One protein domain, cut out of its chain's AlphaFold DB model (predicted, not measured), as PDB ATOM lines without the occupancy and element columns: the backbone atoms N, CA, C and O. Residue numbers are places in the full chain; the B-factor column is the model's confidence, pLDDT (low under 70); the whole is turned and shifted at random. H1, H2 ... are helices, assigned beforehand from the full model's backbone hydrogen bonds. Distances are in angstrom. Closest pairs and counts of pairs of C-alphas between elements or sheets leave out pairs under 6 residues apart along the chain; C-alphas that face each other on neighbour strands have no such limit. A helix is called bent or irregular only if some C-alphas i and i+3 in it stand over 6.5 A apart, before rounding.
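Overview. This is residues 19 to 49 and 91 to 174 of the 367 residues of an uncharacterized protein of bioreactor metagenome (UniProt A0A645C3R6). Two long helices, H1 and H5, make a narrow V, joined where H1 residues 35 to 45 meet H5 residues 149 to 160. H2 packs on H5 and lies close to H1, H3 crosses H1 near its last residues, little H4 sits near H2 and H5, and residues 168 to 174 stick out. The printed part has 115 residues with five named helices, H1 to H5 in chain order, and no named strand; the class is all helix, the helix packing mostly crossed. It is compact, with a radius of gyration of the C-alphas of 14.2 A and spans of 45 by 32 by 24 A.

Along the chain. H1, residues 21 to 45, begins at C-alpha 21 (142.299, 73.814, -6.493) and is 38.6 A long. H5, residues 148 to 172, is 37.5 A long and ends at C-alpha 172 (156.820, 62.448, 4.675). H2 is residues 91 to 107, 23.9 A; H3 residues 117 to 129, 18.5 A; H4 residues 138 to 142, 6.3 A. H1 and H5 are irregular: C-alphas 42 and 45 are 7.7 A apart, 149 and 152 7.5 A. H5 has a kink of 32 degrees near residue 155.

Arrangement. H1 touches H5 at a shallow tilt of 27 degrees, opposite ways; the closest C-alphas, Ala 42 and Thr 152, are 4.9 A apart. H1 residues 36 to 44 touch H3 residues 118 to 122, about perpendicular at 79 degrees, closest at C-alphas Ala 40 and Ala 119, 4.6 A. H2 touches H5 residues 156 to 164 at a steep tilt of 50 degrees, closest at C-alphas Ala 100 and Ser 160, 5.1 A. H4 is close to but not clearly touching H5. H3 and H5 are apart. In H2, H3 and H4 every O i to N i+4 pair is within hydrogen-bond range; in H1 19 of 21, in H5 16 of 21.

Size, cuts and confidence. The farthest C-alphas, Lys 19 and Lys 147, are 45.3 A apart. Residues 50 to 90 are not printed; C-alphas 49 and 91 stand 9.0 A apart across the cut. No link printed whole is long. Mean pLDDT of the printed part is 78.1; residues 19 to 27 and 167 to 174 are among those under 70.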
ATOM      1  N   LYS A  19     139.842  76.566 -11.647       50.12
ATOM      2  CA  LYS A  19     139.796  75.221 -12.280       50.12
ATOM      3  C   LYS A  19     140.585  74.037 -11.659       50.12
ATOM      4  O   LYS A  19     140.276  72.910 -12.035       50.12
ATOM      5  N   THR A  20     141.540  74.205 -10.737       45.44
ATOM      6  CA  THR A  20     142.402  73.077 -10.267       45.44
ATOM      7  C   THR A  20     142.368  72.839  -8.756       45.44
ATOM      8  O   THR A  20     142.193  71.701  -8.316       45.44
ATOM      9  N   ASN A  21     142.459  73.902  -7.952       53.91
ATOM     10  CA  ASN A  21     142.299  73.814  -6.493       53.91
ATOM     11  C   ASN A  21     140.879  73.390  -6.096       53.91
ATOM     12  O   ASN A  21     140.658  72.833  -5.018       53.91
ATOM     13  N   ASP A  22     139.929  73.593  -7.002       58.34
ATOM     14  CA  ASP A  22     138.519  73.452  -6.711       58.34
ATOM     15  C   ASP A  22     137.989  72.054  -6.984       58.34
ATOM     16  O   ASP A  22     137.117  71.592  -6.258       58.34
ATOM     17  N   ILE A  23     138.557  71.326  -7.952       57.91
ATOM     18  CA  ILE A  23     138.288  69.887  -8.088       57.91
ATOM     19  C   ILE A  23     138.779  69.179  -6.828       57.91
ATOM     20  O   ILE A  23     138.057  68.372  -6.253       57.91
ATOM     21  N   GLN A  24     139.968  69.540  -6.337       61.88
ATOM     22  CA  GLN A  24     140.464  69.002  -5.074       61.88
ATOM     23  C   GLN A  24     139.570  69.408  -3.897       61.88
ATOM     24  O   GLN A  24     139.300  68.581  -3.035       61.88
ATOM     25  N   TYR A  25     139.065  70.643  -3.855       68.44
ATOM     26  CA  TYR A  25     138.099  71.072  -2.841       68.44
ATOM     27  C   TYR A  25     136.790  70.271  -2.894       68.44
ATOM     28  O   TYR A  25     136.301  69.829  -1.856       68.44
ATOM     29  N   LEU A  26     136.245  70.038  -4.089       66.25
ATOM     30  CA  LEU A  26     135.038  69.239  -4.294       66.25
ATOM     31  C   LEU A  26     135.262  67.779  -3.896       66.25
ATOM     32  O   LEU A  26     134.446  67.227  -3.166       66.25
ATOM     33  N   ILE A  27     136.389  67.181  -4.288       67.44
ATOM     34  CA  ILE A  27     136.788  65.832  -3.863       67.44
ATOM     35  C   ILE A  27     136.880  65.776  -2.337       67.44
ATOM     36  O   ILE A  27     136.306  64.879  -1.722       67.44
ATOM     37  N   ARG A  28     137.530  66.761  -1.704       73.62
ATOM     38  CA  ARG A  28     137.626  66.835  -0.242       73.62
ATOM     39  C   ARG A  28     136.249  66.907   0.423       73.62
ATOM     40  O   ARG A  28     136.010  66.189   1.391       73.62
ATOM     41  N   LYS A  29     135.323  67.694  -0.129       74.31
ATOM     42  CA  LYS A  29     133.932  67.738   0.342       74.31
ATOM     43  C   LYS A  29     133.213  66.404   0.180       74.31
ATOM     44  O   LYS A  29     132.541  65.980   1.112       74.31
ATOM     45  N   VAL A  30     133.369  65.737  -0.962       75.31
ATOM     46  CA  VAL A  30     132.784  64.409  -1.213       75.31
ATOM     47  C   VAL A  30     133.301  63.385  -0.200       75.31
ATOM     48  O   VAL A  30     132.518  62.615   0.339       75.31
ATOM     49  N   ILE A  31     134.591  63.414   0.132       78.12
ATOM     50  CA  ILE A  31     135.190  62.516   1.132       78.12
ATOM     51  C   ILE A  31     134.620  62.778   2.528       78.12
ATOM     52  O   ILE A  31     134.188  61.837   3.192       78.12
ATOM     53  N   SER A  32     134.565  64.044   2.956       82.62
ATOM     54  CA  SER A  32     133.915  64.423   4.219       82.62
ATOM     55  C   SER A  32     132.463  63.962   4.259       82.62
ATOM     56  O   SER A  32     131.993  63.458   5.274       82.62
ATOM     57  N   PHE A  33     131.762  64.092   3.138       77.50
ATOM     58  CA  PHE A  33     130.369  63.707   3.012       77.50
ATOM     59  C   PHE A  33     130.161  62.190   3.133       77.50
ATOM     60  O   PHE A  33     129.344  61.749   3.938       77.50
ATOM     61  N   ILE A  34     130.938  61.390   2.392       80.25
ATOM     62  CA  ILE A  34     130.908  59.922   2.481       80.25
ATOM     63  C   ILE A  34     131.180  59.486   3.923       80.25
ATOM     64  O   ILE A  34     130.464  58.643   4.460       80.25
ATOM     65  N   TRP A  35     132.167  60.101   4.579       87.75
ATOM     66  CA  TRP A  35     132.497  59.789   5.966       87.75
ATOM     67  C   TRP A  35     131.332  60.070   6.927       87.75
ATOM     68  O   TRP A  35     130.990  59.213   7.743       87.75
ATOM     69  N   VAL A  36     130.683  61.237   6.808       87.44
ATOM     70  CA  VAL A  36     129.519  61.604   7.636       87.44
ATOM     71  C   VAL A  36     128.364  60.627   7.418       87.44
ATOM     72  O   VAL A  36     127.732  60.208   8.387       87.44
ATOM     73  N   GLN A  37     128.119  60.211   6.175       81.94
ATOM     74  CA  GLN A  37     127.066  59.245   5.874       81.94
ATOM     75  C   GLN A  37     127.362  57.866   6.469       81.94
ATOM     76  O   GLN A  37     126.473  57.243   7.053       81.94
ATOM     77  N   LEU A  38     128.605  57.387   6.345       85.44
ATOM     78  CA  LEU A  38     129.031  56.128   6.955       85.44
ATOM     79  C   LEU A  38     128.847  56.168   8.475       85.44
ATOM     80  O   LEU A  38     128.361  55.197   9.050       85.44
ATOM     81  N   LEU A  39     129.159  57.298   9.114       88.88
ATOM     82  CA  LEU A  39     128.949  57.487  10.547       88.88
ATOM     83  C   LEU A  39     127.463  57.480  10.927       88.88
ATOM     84  O   LEU A  39     127.076  56.761  11.848       88.88
ATOM     85  N   ALA A  40     126.628  58.229  10.204       86.19
ATOM     86  CA  ALA A  40     125.190  58.292  10.456       86.19
ATOM     87  C   ALA A  40     124.517  56.916  10.294       86.19
ATOM     88  O   ALA A  40     123.701  56.523  11.125       86.19
ATOM     89  N   ASN A  41     124.898  56.165   9.256       83.94
ATOM     90  CA  ASN A  41     124.379  54.821   8.995       83.94
ATOM     91  C   ASN A  41     124.879  53.795  10.024       83.94
ATOM     92  O   ASN A  41     124.129  52.901  10.420       83.94
ATOM     93  N   ALA A  42     126.139  53.907  10.456       86.19
ATOM     94  CA  ALA A  42     126.720  53.002  11.440       86.19
ATOM     95  C   ALA A  42     126.079  53.175  12.824       86.19
ATOM     96  O   ALA A  42     125.810  52.176  13.494       86.19
ATOM     97  N   ASN A  43     125.753  54.412  13.226       86.19
ATOM     98  CA  ASN A  43     125.230  54.730  14.559       86.19
ATOM     99  C   ASN A  43     123.756  54.336  14.805       86.19
ATOM    100  O   ASN A  43     123.072  54.922  15.638       86.19
ATOM    101  N   LYS A  44     123.237  53.310  14.128       80.94
ATOM    102  CA  LYS A  44     121.863  52.834  14.350       80.94
ATOM    103  C   LYS A  44     121.649  52.234  15.750       80.94
ATOM    104  O   LYS A  44     120.545  52.287  16.283       80.94
ATOM    105  N   HIS A  45     122.695  51.646  16.333       79.94
ATOM    106  CA  HIS A  45     122.640  50.916  17.609       79.94
ATOM    107  C   HIS A  45     123.591  51.484  18.675       79.94
ATOM    108  O   HIS A  45     123.916  50.804  19.652       79.94
ATOM    109  N   GLY A  46     124.038  52.727  18.488       83.75
ATOM    110  CA  GLY A  46     125.071  53.340  19.310       83.75
ATOM    111  C   GLY A  46     126.484  52.910  18.912       83.75
ATOM    112  O   GLY A  46     126.707  51.969  18.148       83.75
ATOM    113  N   VAL A  47     127.456  53.614  19.476       87.69
ATOM    114  CA  VAL A  47     128.894  53.403  19.269       87.69
ATOM    115  C   VAL A  47     129.380  52.027  19.769       87.69
ATOM    116  O   VAL A  47     128.821  51.494  20.735       87.69
ATOM    117  N   PRO A  48     130.433  51.430  19.171       86.69
ATOM    118  CA  PRO A  48     130.906  50.096  19.545       86.69
ATOM    119  C   PRO A  48     131.437  50.020  20.980       86.69
ATOM    120  O   PRO A  48     132.390  50.715  21.338       86.69
ATOM    121  N   LYS A  49     130.845  49.132  21.796       88.00
ATOM    122  CA  LYS A  49     131.233  48.912  23.201       88.00
ATOM    123  C   LYS A  49     131.697  47.481  23.487       88.00
ATOM    124  O   LYS A  49     131.053  46.484  23.126       88.00
ATOM    125  N   SER A  91     138.422  51.577  22.542       83.81
ATOM    126  CA  SER A  91     139.388  52.672  22.427       83.81
ATOM    127  C   SER A  91     140.090  52.730  21.071       83.81
ATOM    128  O   SER A  91     140.512  53.813  20.655       83.81
ATOM    129  N   THR A  92     140.242  51.584  20.404       87.25
ATOM    130  CA  THR A  92     140.925  51.484  19.113       87.25
ATOM    131  C   THR A  92     140.022  52.053  18.030       87.25
ATOM    132  O   THR A  92     140.408  52.995  17.338       87.25
ATOM    133  N   ILE A  93     138.777  51.575  17.963       88.75
ATOM    134  CA  ILE A  93     137.768  52.080  17.022       88.75
ATOM    135  C   ILE A  93     137.544  53.584  17.229       88.75
ATOM    136  O   ILE A  93     137.613  54.358  16.274       88.75
ATOM    137  N   ALA A  94     137.358  54.020  18.481       88.81
ATOM    138  CA  ALA A  94     137.141  55.429  18.794       88.81
ATOM    139  C   ALA A  94     138.314  56.316  18.362       88.81
ATOM    140  O   ALA A  94     138.111  57.365  17.755       88.81
ATOM    141  N   SER A  95     139.553  55.888  18.620       88.12
ATOM    142  CA  SER A  95     140.732  56.669  18.244       88.12
ATOM    143  C   SER A  95     140.897  56.781  16.724       88.12
ATOM    144  O   SER A  95     141.304  57.844  16.259       88.12
ATOM    145  N   ILE A  96     140.569  55.737  15.946       90.62
ATOM    146  CA  ILE A  96     140.583  55.794  14.471       90.62
ATOM    147  C   ILE A  96     139.556  56.819  13.980       90.62
ATOM    148  O   ILE A  96     139.910  57.749  13.255       90.62
ATOM    149  N   ILE A  97     138.302  56.698  14.421       91.19
ATOM    150  CA  ILE A  97     137.210  57.576  13.979       91.19
ATOM    151  C   ILE A  97     137.514  59.035  14.341       91.19
ATOM    152  O   ILE A  97     137.446  59.916  13.486       91.19
ATOM    153  N   LEU A  98     137.923  59.306  15.583       89.69
ATOM    154  CA  LEU A  98     138.205  60.668  16.042       89.69
ATOM    155  C   LEU A  98     139.440  61.285  15.373       89.69
ATOM    156  O   LEU A  98     139.481  62.497  15.145       89.69
ATOM    157  N   LYS A  99     140.456  60.482  15.035       88.38
ATOM    158  CA  LYS A  99     141.607  60.963  14.258       88.38
ATOM    159  C   LYS A  99     141.212  61.328  12.838       88.38
ATOM    160  O   LYS A  99     141.579  62.411  12.389       88.38
ATOM    161  N   ALA A 100     140.449  60.473  12.162       88.69
ATOM    162  CA  ALA A 100     139.924  60.782  10.838       88.69
ATOM    163  C   ALA A 100     139.045  62.038  10.878       88.69
ATOM    164  O   ALA A 100     139.268  62.953  10.092       88.69
ATOM    165  N   TYR A 101     138.152  62.158  11.865       89.12
ATOM    166  CA  TYR A 101     137.336  63.354  12.073       89.12
ATOM    167  C   TYR A 101     138.181  64.629  12.206       89.12
ATOM    168  O   TYR A 101     137.908  65.621  11.536       89.12
ATOM    169  N   LYS A 102     139.256  64.609  13.010       86.50
ATOM    170  CA  LYS A 102     140.166  65.763  13.139       86.50
ATOM    171  C   LYS A 102     140.814  66.147  11.810       86.50
ATOM    172  O   LYS A 102     140.938  67.335  11.528       86.50
ATOM    173  N   ILE A 103     141.209  65.160  11.005       83.25
ATOM    174  CA  ILE A 103     141.776  65.380   9.667       83.25
ATOM    175  C   ILE A 103     140.731  65.997   8.739       83.25
ATOM    176  O   ILE A 103     141.020  66.974   8.057       83.25
ATOM    177  N   LEU A 104     139.514  65.457   8.736       83.88
ATOM    178  CA  LEU A 104     138.419  65.945   7.903       83.88
ATOM    179  C   LEU A 104     138.006  67.373   8.279       83.88
ATOM    180  O   LEU A 104     137.750  68.203   7.406       83.88
ATOM    181  N   LYS A 105     138.009  67.686   9.576       82.88
ATOM    182  CA  LYS A 105     137.747  69.034  10.077       82.88
ATOM    183  C   LYS A 105     138.820  70.024   9.626       82.88
ATOM    184  O   LYS A 105     138.480  71.064   9.074       82.88
ATOM    185  N   SER A 106     140.102  69.691   9.805       78.00
ATOM    186  CA  SER A 106     141.200  70.614   9.491       78.00
ATOM    187  C   SER A 106     141.436  70.789   7.991       78.00
ATOM    188  O   SER A 106     141.659  71.906   7.535       78.00
ATOM    189  N   ASP A 107     141.389  69.698   7.225       71.56
ATOM    190  CA  ASP A 107     141.909  69.685   5.855       71.56
ATOM    191  C   ASP A 107     140.786  69.587   4.803       71.56
ATOM    192  O   ASP A 107     140.995  69.974   3.653       71.56
ATOM    193  N   TYR A 108     139.592  69.100   5.173       68.31
ATOM    194  CA  TYR A 108     138.510  68.754   4.233       68.31
ATOM    195  C   TYR A 108     137.239  69.594   4.399       68.31
ATOM    196  O   TYR A 108     136.240  69.340   3.722       68.31
ATOM    197  N   GLY A 109     137.268  70.610   5.267       66.38
ATOM    198  CA  GLY A 109     136.163  71.550   5.442       66.38
ATOM    199  C   GLY A 109     134.871  70.887   5.920       66.38
ATOM    200  O   GLY A 109     133.789  71.311   5.506       66.38
ATOM    201  N   LEU A 110     134.973  69.854   6.764       72.38
ATOM    202  CA  LEU A 110     133.815  69.169   7.349       72.38
ATOM    203  C   LEU A 110     132.892  70.132   8.119       72.38
ATOM    204  O   LEU A 110     131.689  69.910   8.140       72.38
ATOM    205  N   ASP A 111     133.417  71.252   8.626       65.50
ATOM    206  CA  ASP A 111     132.634  72.331   9.255       65.50
ATOM    207  C   ASP A 111     131.583  72.960   8.327       65.50
ATOM    208  O   ASP A 111     130.612  73.549   8.790       65.50
ATOM    209  N   SER A 112     131.757  72.837   7.008       61.31
ATOM    210  CA  SER A 112     130.775  73.318   6.030       61.31
ATOM    211  C   SER A 112     129.644  72.324   5.750       61.31
ATOM    212  O   SER A 112     128.770  72.623   4.942       61.31
ATOM    213  N   ILE A 113     129.655  71.142   6.370       68.12
ATOM    214  CA  ILE A 113     128.645  70.098   6.177       68.12
ATOM    215  C   ILE A 113     127.790  70.013   7.440       68.12
ATOM    216  O   ILE A 113     128.306  69.795   8.534       68.12
ATOM    217  N   ASN A 114     126.472  70.133   7.282       72.69
ATOM    218  CA  ASN A 114     125.545  69.892   8.383       72.69
ATOM    219  C   ASN A 114     125.580  68.405   8.749       72.69
ATOM    220  O   ASN A 114     125.220  67.553   7.934       72.69
ATOM    221  N   LEU A 115     126.023  68.095   9.967       75.69
ATOM    222  CA  LEU A 115     126.003  66.731  10.479       75.69
ATOM    223  C   LEU A 115     124.568  66.346  10.871       75.69
ATOM    224  O   LEU A 115     123.947  67.097  11.622       75.69
ATOM    225  N   PRO A 116     124.057  65.183  10.431       80.50
ATOM    226  CA  PRO A 116     122.817  64.627  10.961       80.50
ATOM    227  C   PRO A 116     122.902  64.426  12.479       80.50
ATOM    228  O   PRO A 116     123.972  64.066  12.976       80.50
ATOM    229  N   ASP A 117     121.786  64.572  13.196       79.69
ATOM    230  CA  ASP A 117     121.731  64.454  14.665       79.69
ATOM    231  C   ASP A 117     122.355  63.138  15.156       79.69
ATOM    232  O   ASP A 117     123.261  63.142  15.986       79.69
ATOM    233  N   ASN A 118     122.018  62.018  14.504       80.62
ATOM    234  CA  ASN A 118     122.598  60.703  14.801       80.62
ATOM    235  C   ASN A 118     124.135  60.670  14.716       80.62
ATOM    236  O   ASN A 118     124.781  59.920  15.447       80.62
ATOM    237  N   ALA A 119     124.739  61.426  13.796       82.88
ATOM    238  CA  ALA A 119     126.192  61.493  13.656       82.88
ATOM    239  C   ALA A 119     126.821  62.402  14.723       82.88
ATOM    240  O   ALA A 119     127.923  62.118  15.195       82.88
ATOM    241  N   GLN A 120     126.124  63.472  15.120       83.81
ATOM    242  CA  GLN A 120     126.556  64.343  16.213       83.81
ATOM    243  C   GLN A 120     126.540  63.597  17.550       83.81
ATOM    244  O   GLN A 120     127.531  63.641  18.276       83.81
ATOM    245  N   ASP A 121     125.479  62.839  17.827       84.19
ATOM    246  CA  ASP A 121     125.359  62.031  19.042       84.19
ATOM    247  C   ASP A 121     126.476  60.987  19.140       84.19
ATOM    248  O   ASP A 121     127.143  60.883  20.170       84.19
ATOM    249  N   ALA A 122     126.772  60.283  18.038       84.38
ATOM    250  CA  ALA A 122     127.910  59.362  17.981       84.38
ATOM    251  C   ALA A 122     129.236  60.052  18.311       84.38
ATOM    252  O   ALA A 122     130.053  59.511  19.053       84.38
ATOM    253  N   LEU A 123     129.480  61.231  17.734       86.44
ATOM    254  CA  LEU A 123     130.706  61.979  17.991       86.44
ATOM    255  C   LEU A 123     130.796  62.402  19.452       86.44
ATOM    256  O   LEU A 123     131.854  62.230  20.053       86.44
ATOM    257  N   ASN A 124     129.705  62.905  20.025       85.50
ATOM    258  CA  ASN A 124     129.646  63.300  21.427       85.50
ATOM    259  C   ASN A 124     129.955  62.111  22.346       85.50
ATOM    260  O   ASN A 124     130.807  62.231  23.224       85.50
ATOM    261  N   ASP A 125     129.362  60.944  22.092       84.81
ATOM    262  CA  ASP A 125     129.656  59.713  22.834       84.81
ATOM    263  C   ASP A 125     131.137  59.313  22.731       84.81
ATOM    264  O   ASP A 125     131.783  58.997  23.737       84.81
ATOM    265  N   LEU A 126     131.708  59.369  21.524       85.56
ATOM    266  CA  LEU A 126     133.122  59.062  21.291       85.56
ATOM    267  C   LEU A 126     134.050  60.065  21.993       85.56
ATOM    268  O   LEU A 126     135.057  59.659  22.577       85.56
ATOM    269  N   PHE A 127     133.738  61.362  21.960       83.44
ATOM    270  CA  PHE A 127     134.520  62.398  22.639       83.44
ATOM    271  C   PHE A 127     134.436  62.274  24.163       83.44
ATOM    272  O   PHE A 127     135.460  62.406  24.829       83.44
ATOM    273  N   ASN A 128     133.257  61.968  24.706       79.81
ATOM    274  CA  ASN A 128     133.034  61.882  26.149       79.81
ATOM    275  C   ASN A 128     133.720  60.667  26.790       79.81
ATOM    276  O   ASN A 128     134.262  60.774  27.891       79.81
ATOM    277  N   GLU A 129     133.729  59.505  26.127       74.31
ATOM    278  CA  GLU A 129     134.370  58.305  26.687       74.31
ATOM    279  C   GLU A 129     135.865  58.176  26.314       74.31
ATOM    280  O   GLU A 129     136.605  57.442  26.984       74.31
ATOM    281  N   SER A 130     136.360  58.880  25.284       73.12
ATOM    282  CA  SER A 130     137.775  58.803  24.881       73.12
ATOM    283  C   SER A 130     138.670  59.764  25.678       73.12
ATOM    284  O   SER A 130     138.756  60.963  25.434       73.12
ATOM    285  N   LYS A 131     139.413  59.215  26.644       65.56
ATOM    286  CA  LYS A 131     140.312  60.010  27.505       65.56
ATOM    287  C   LYS A 131     141.563  60.537  26.787       65.56
ATOM    288  O   LYS A 131     142.118  61.547  27.208       65.56
ATOM    289  N   SER A 132     142.034  59.862  25.732       66.56
ATOM    290  CA  SER A 132     143.130  60.339  24.877       66.56
ATOM    291  C   SER A 132     143.175  59.604  23.532       66.56
ATOM    292  O   SER A 132     142.838  58.422  23.440       66.56
ATOM    293  N   LEU A 133     143.618  60.300  22.479       69.75
ATOM    294  CA  LEU A 133     143.827  59.698  21.160       69.75
ATOM    295  C   LEU A 133     145.136  58.913  21.148       69.75
ATOM    296  O   LEU A 133     146.217  59.501  21.167       69.75
ATOM    297  N   LYS A 134     145.043  57.586  21.069       76.44
ATOM    298  CA  LYS A 134     146.221  56.718  20.969       76.44
ATOM    299  C   LYS A 134     146.737  56.642  19.534       76.44
ATOM    300  O   LYS A 134     145.967  56.706  18.572       76.44
ATOM    301  N   ASN A 135     148.053  56.504  19.372       78.12
ATOM    302  CA  ASN A 135     148.646  56.076  18.106       78.12
ATOM    303  C   ASN A 135     148.360  54.596  17.902       78.12
ATOM    304  O   ASN A 135     148.663  53.799  18.775       78.12
ATOM    305  N   ILE A 136     147.708  54.291  16.783       82.44
ATOM    306  CA  ILE A 136     147.268  52.946  16.435       82.44
ATOM    307  C   ILE A 136     148.205  52.445  15.355       82.44
ATOM    308  O   ILE A 136     148.456  53.145  14.373       82.44
ATOM    309  N   SER A 137     148.742  51.258  15.571       84.56
ATOM    310  CA  SER A 137     149.556  50.522  14.617       84.56
ATOM    311  C   SER A 137     148.684  49.809  13.581       84.56
ATOM    312  O   SER A 137     147.519  49.487  13.816       84.56
ATOM    313  N   GLN A 138     149.268  49.488  12.426       85.81
ATOM    314  CA  GLN A 138     148.573  48.706  11.399       85.81
ATOM    315  C   GLN A 138     148.156  47.313  11.902       85.81
ATOM    316  O   GLN A 138     147.148  46.776  11.445       85.81
ATOM    317  N   HIS A 139     148.914  46.735  12.838       85.06
ATOM    318  CA  HIS A 139     148.559  45.471  13.473       85.06
ATOM    319  C   HIS A 139     147.277  45.614  14.301       85.06
ATOM    320  O   HIS A 139     146.337  44.860  14.081       85.06
ATOM    321  N   GLU A 140     147.205  46.619  15.182       85.69
ATOM    322  CA  GLU A 140     146.020  46.870  16.016       85.69
ATOM    323  C   GLU A 140     144.752  47.083  15.182       85.69
ATOM    324  O   GLU A 140     143.704  46.554  15.544       85.69
ATOM    325  N   TYR A 141     144.854  47.786  14.047       87.62
ATOM    326  CA  TYR A 141     143.755  47.929  13.087       87.62
ATOM    327  C   TYR A 141     143.316  46.584  12.487       87.62
ATOM    328  O   TYR A 141     142.126  46.270  12.473       87.62
ATOM    329  N   LYS A 142     144.262  45.755  12.023       87.38
ATOM    330  CA  LYS A 142     143.950  44.448  11.418       87.38
ATOM    331  C   LYS A 142     143.349  43.455  12.413       87.38
ATOM    332  O   LYS A 142     142.638  42.548  11.999       87.38
ATOM    333  N   THR A 143     143.629  43.616  13.704       88.19
ATOM    334  CA  THR A 143     143.116  42.739  14.765       88.19
ATOM    335  C   THR A 143     141.758  43.158  15.329       88.19
ATOM    336  O   THR A 143     141.286  42.530  16.275       88.19
ATOM    337  N   ILE A 144     141.122  44.213  14.802       87.75
ATOM    338  CA  ILE A 144     139.804  44.644  15.287       87.75
ATOM    339  C   ILE A 144     138.766  43.553  15.000       87.75
ATOM    340  O   ILE A 144     138.566  43.146  13.857       87.75
ATOM    341  N   VAL A 145     138.062  43.125  16.050       86.06
ATOM    342  CA  VAL A 145     136.952  42.173  15.956       86.06
ATOM    343  C   VAL A 145     135.646  42.904  16.235       86.06
ATOM    344  O   VAL A 145     135.422  43.414  17.334       86.06
ATOM    345  N   TYR A 146     134.770  42.933  15.235       85.69
ATOM    346  CA  TYR A 146     133.448  43.538  15.348       85.69
ATOM    347  C   TYR A 146     132.442  42.506  15.852       85.69
ATOM    348  O   TYR A 146     132.399  41.379  15.367       85.69
ATOM    349  N   LYS A 147     131.599  42.904  16.808       86.31
ATOM    350  CA  LYS A 147     130.385  42.145  17.146       86.31
ATOM    351  C   LYS A 147     129.343  42.367  16.053       86.31
ATOM    352  O   LYS A 147     129.305  43.461  15.498       86.31
ATOM    353  N   ASP A 148     128.447  41.408  15.838       84.75
ATOM    354  CA  ASP A 148     127.416  41.476  14.785       84.75
ATOM    355  C   ASP A 148     126.609  42.782  14.812       84.75
ATOM    356  O   ASP A 148     126.412  43.421  13.784       84.75
ATOM    357  N   ILE A 149     126.233  43.252  16.007       85.19
ATOM    358  CA  ILE A 149     125.499  44.518  16.194       85.19
ATOM    359  C   ILE A 149     126.277  45.772  15.757       85.19
ATOM    360  O   ILE A 149     125.678  46.822  15.548       85.19
ATOM    361  N   TYR A 150     127.604  45.673  15.638       87.75
ATOM    362  CA  TYR A 150     128.518  46.757  15.278       87.75
ATOM    363  C   TYR A 150     129.229  46.509  13.943       87.75
ATOM    364  O   TYR A 150     130.142  47.256  13.597       87.75
ATOM    365  N   ILE A 151     128.832  45.493  13.170       86.62
ATOM    366  CA  ILE A 151     129.467  45.190  11.878       86.62
ATOM    367  C   ILE A 151     129.351  46.364  10.892       86.62
ATOM    368  O   ILE A 151     130.241  46.592  10.075       86.62
ATOM    369  N   THR A 152     128.300  47.175  11.034       87.38
ATOM    370  CA  THR A 152     128.057  48.403  10.266       87.38
ATOM    371  C   THR A 152     129.120  49.480  10.484       87.38
ATOM    372  O   THR A 152     129.258  50.361   9.640       87.38
ATOM    373  N   PHE A 153     129.904  49.412  11.566       89.19
ATOM    374  CA  PHE A 153     131.029  50.322  11.797       89.19
ATOM    375  C   PHE A 153     132.270  49.957  10.981       89.19
ATOM    376  O   PHE A 153     133.123  50.821  10.790       89.19
ATOM    377  N   LYS A 154     132.389  48.724  10.473       88.19
ATOM    378  CA  LYS A 154     133.586  48.292   9.742       88.19
ATOM    379  C   LYS A 154     133.899  49.194   8.533       88.19
ATOM    380  O   LYS A 154     135.017  49.698   8.485       88.19
ATOM    381  N   PRO A 155     132.953  49.507   7.621       86.06
ATOM    382  CA  PRO A 155     133.231  50.410   6.500       86.06
ATOM    383  C   PRO A 155     133.689  51.809   6.938       86.06
ATOM    384  O   PRO A 155     134.583  52.387   6.326       86.06
ATOM    385  N   LEU A 156     133.118  52.349   8.024       89.81
ATOM    386  CA  LEU A 156     133.526  53.639   8.584       89.81
ATOM    387  C   LEU A 156     134.960  53.593   9.122       89.81
ATOM    388  O   LEU A 156     135.726  54.531   8.897       89.81
ATOM    389  N   VAL A 157     135.313  52.542   9.865       89.75
ATOM    390  CA  VAL A 157     136.645  52.388  10.464       89.75
ATOM    391  C   VAL A 157     137.697  52.180   9.383       89.75
ATOM    392  O   VAL A 157     138.728  52.846   9.433       89.75
ATOM    393  N   ASP A 158     137.416  51.338   8.389       85.69
ATOM    394  CA  ASP A 158     138.306  51.103   7.250       85.69
ATOM    395  C   ASP A 158     138.549  52.416   6.483       85.69
ATOM    396  O   ASP A 158     139.692  52.831   6.291       85.69
ATOM    397  N   PHE A 159     137.479  53.153   6.160       85.19
ATOM    398  CA  PHE A 159     137.588  54.443   5.472       85.19
ATOM    399  C   PHE A 159     138.335  55.496   6.307       85.19
ATOM    400  O   PHE A 159     139.158  56.256   5.795       85.19
ATOM    401  N   SER A 160     138.089  55.525   7.617       89.00
ATOM    402  CA  SER A 160     138.794  56.400   8.560       89.00
ATOM    403  C   SER A 160     140.287  56.071   8.633       89.00
ATOM    404  O   SER A 160     141.120  56.978   8.684       89.00
ATOM    405  N   TRP A 161     140.635  54.784   8.622       88.06
ATOM    406  CA  TRP A 161     142.016  54.320   8.614       88.06
ATOM    407  C   TRP A 161     142.743  54.737   7.330       88.06
ATOM    408  O   TRP A 161     143.848  55.279   7.407       88.06
ATOM    409  N   ASP A 162     142.097  54.602   6.172       82.00
ATOM    410  CA  ASP A 162     142.647  55.049   4.889       82.00
ATOM    411  C   ASP A 162     142.929  56.559   4.870       82.00
ATOM    412  O   ASP A 162     143.984  56.995   4.397       82.00
ATOM    413  N   ILE A 163     142.029  57.373   5.436       82.81
ATOM    414  CA  ILE A 163     142.223  58.826   5.575       82.81
ATOM    415  C   ILE A 163     143.465  59.134   6.429       82.81
ATOM    416  O   ILE A 163     144.271  60.000   6.071       82.81
ATOM    417  N   ILE A 164     143.647  58.419   7.545       83.06
ATOM    418  CA  ILE A 164     144.795  58.600   8.445       83.06
ATOM    419  C   ILE A 164     146.103  58.229   7.740       83.06
ATOM    420  O   ILE A 164     147.061  59.006   7.783       83.06
ATOM    421  N   GLN A 165     146.140  57.074   7.073       79.12
ATOM    422  CA  GLN A 165     147.347  56.572   6.416       79.12
ATOM    423  C   GLN A 165     147.761  57.432   5.226       79.12
ATOM    424  O   GLN A 165     148.939  57.719   5.039       79.12
ATOM    425  N   LYS A 166     146.810  57.933   4.439       71.06
ATOM    426  CA  LYS A 166     147.162  58.825   3.332       71.06
ATOM    427  C   LYS A 166     147.679  60.184   3.823       71.06
ATOM    428  O   LYS A 166     148.575  60.744   3.196       71.06
ATOM    429  N   LYS A 167     147.203  60.707   4.965       62.59
ATOM    430  CA  LYS A 167     147.783  61.921   5.577       62.59
ATOM    431  C   LYS A 167     149.209  61.697   6.085       62.59
ATOM    432  O   LYS A 167     150.015  62.626   6.014       62.59
ATOM    433  N   SER A 168     149.530  60.524   6.631       52.06
ATOM    434  CA  SER A 168     150.889  60.246   7.115       52.06
ATOM    435  C   SER A 168     151.891  60.182   5.956       52.06
ATOM    436  O   SER A 168     152.935  60.826   6.044       52.06
ATOM    437  N   ILE A 169     151.518  59.545   4.842       46.66
ATOM    438  CA  ILE A 169     152.323  59.464   3.609       46.66
ATOM    439  C   ILE A 169     152.587  60.865   3.024       46.66
ATOM    440  O   ILE A 169     153.730  61.240   2.791       46.66
ATOM    441  N   LEU A 170     151.557  61.711   2.912       44.12
ATOM    442  CA  LEU A 170     151.684  63.084   2.389       44.12
ATOM    443  C   LEU A 170     152.557  64.027   3.238       44.12
ATOM    444  O   LEU A 170     152.965  65.088   2.766       44.12
ATOM    445  N   ASN A 171     152.791  63.698   4.512       46.69
ATOM    446  CA  ASN A 171     153.631  64.500   5.403       46.69
ATOM    447  C   ASN A 171     155.108  64.087   5.381       46.69
ATOM    448  O   ASN A 171     155.929  64.860   5.879       46.69
ATOM    449  N   GLN A 172     155.439  62.913   4.833       44.88
ATOM    450  CA  GLN A 172     156.820  62.448   4.675       44.88
ATOM    451  C   GLN A 172     157.494  63.072   3.440       44.88
ATOM    452  O   GLN A 172     158.669  63.418   3.512       44.88
ATOM    453  N   ASP A 173     156.731  63.388   2.389       42.44
ATOM    454  CA  ASP A 173     157.219  64.071   1.178       42.44
ATOM    455  C   ASP A 173     157.276  65.607   1.332       42.44
ATOM    456  O   ASP A 173     156.824  66.379   0.485       42.44
ATOM    457  N   LYS A 174     157.820  66.096   2.453       43.81
ATOM    458  CA  LYS A 174     158.022  67.539   2.708       43.81
ATOM    459  C   LYS A 174     159.263  68.128   2.023       43.81
ATOM    460  O   LYS A 174     159.602  69.279   2.289       43.81
TER     461      LYS A 174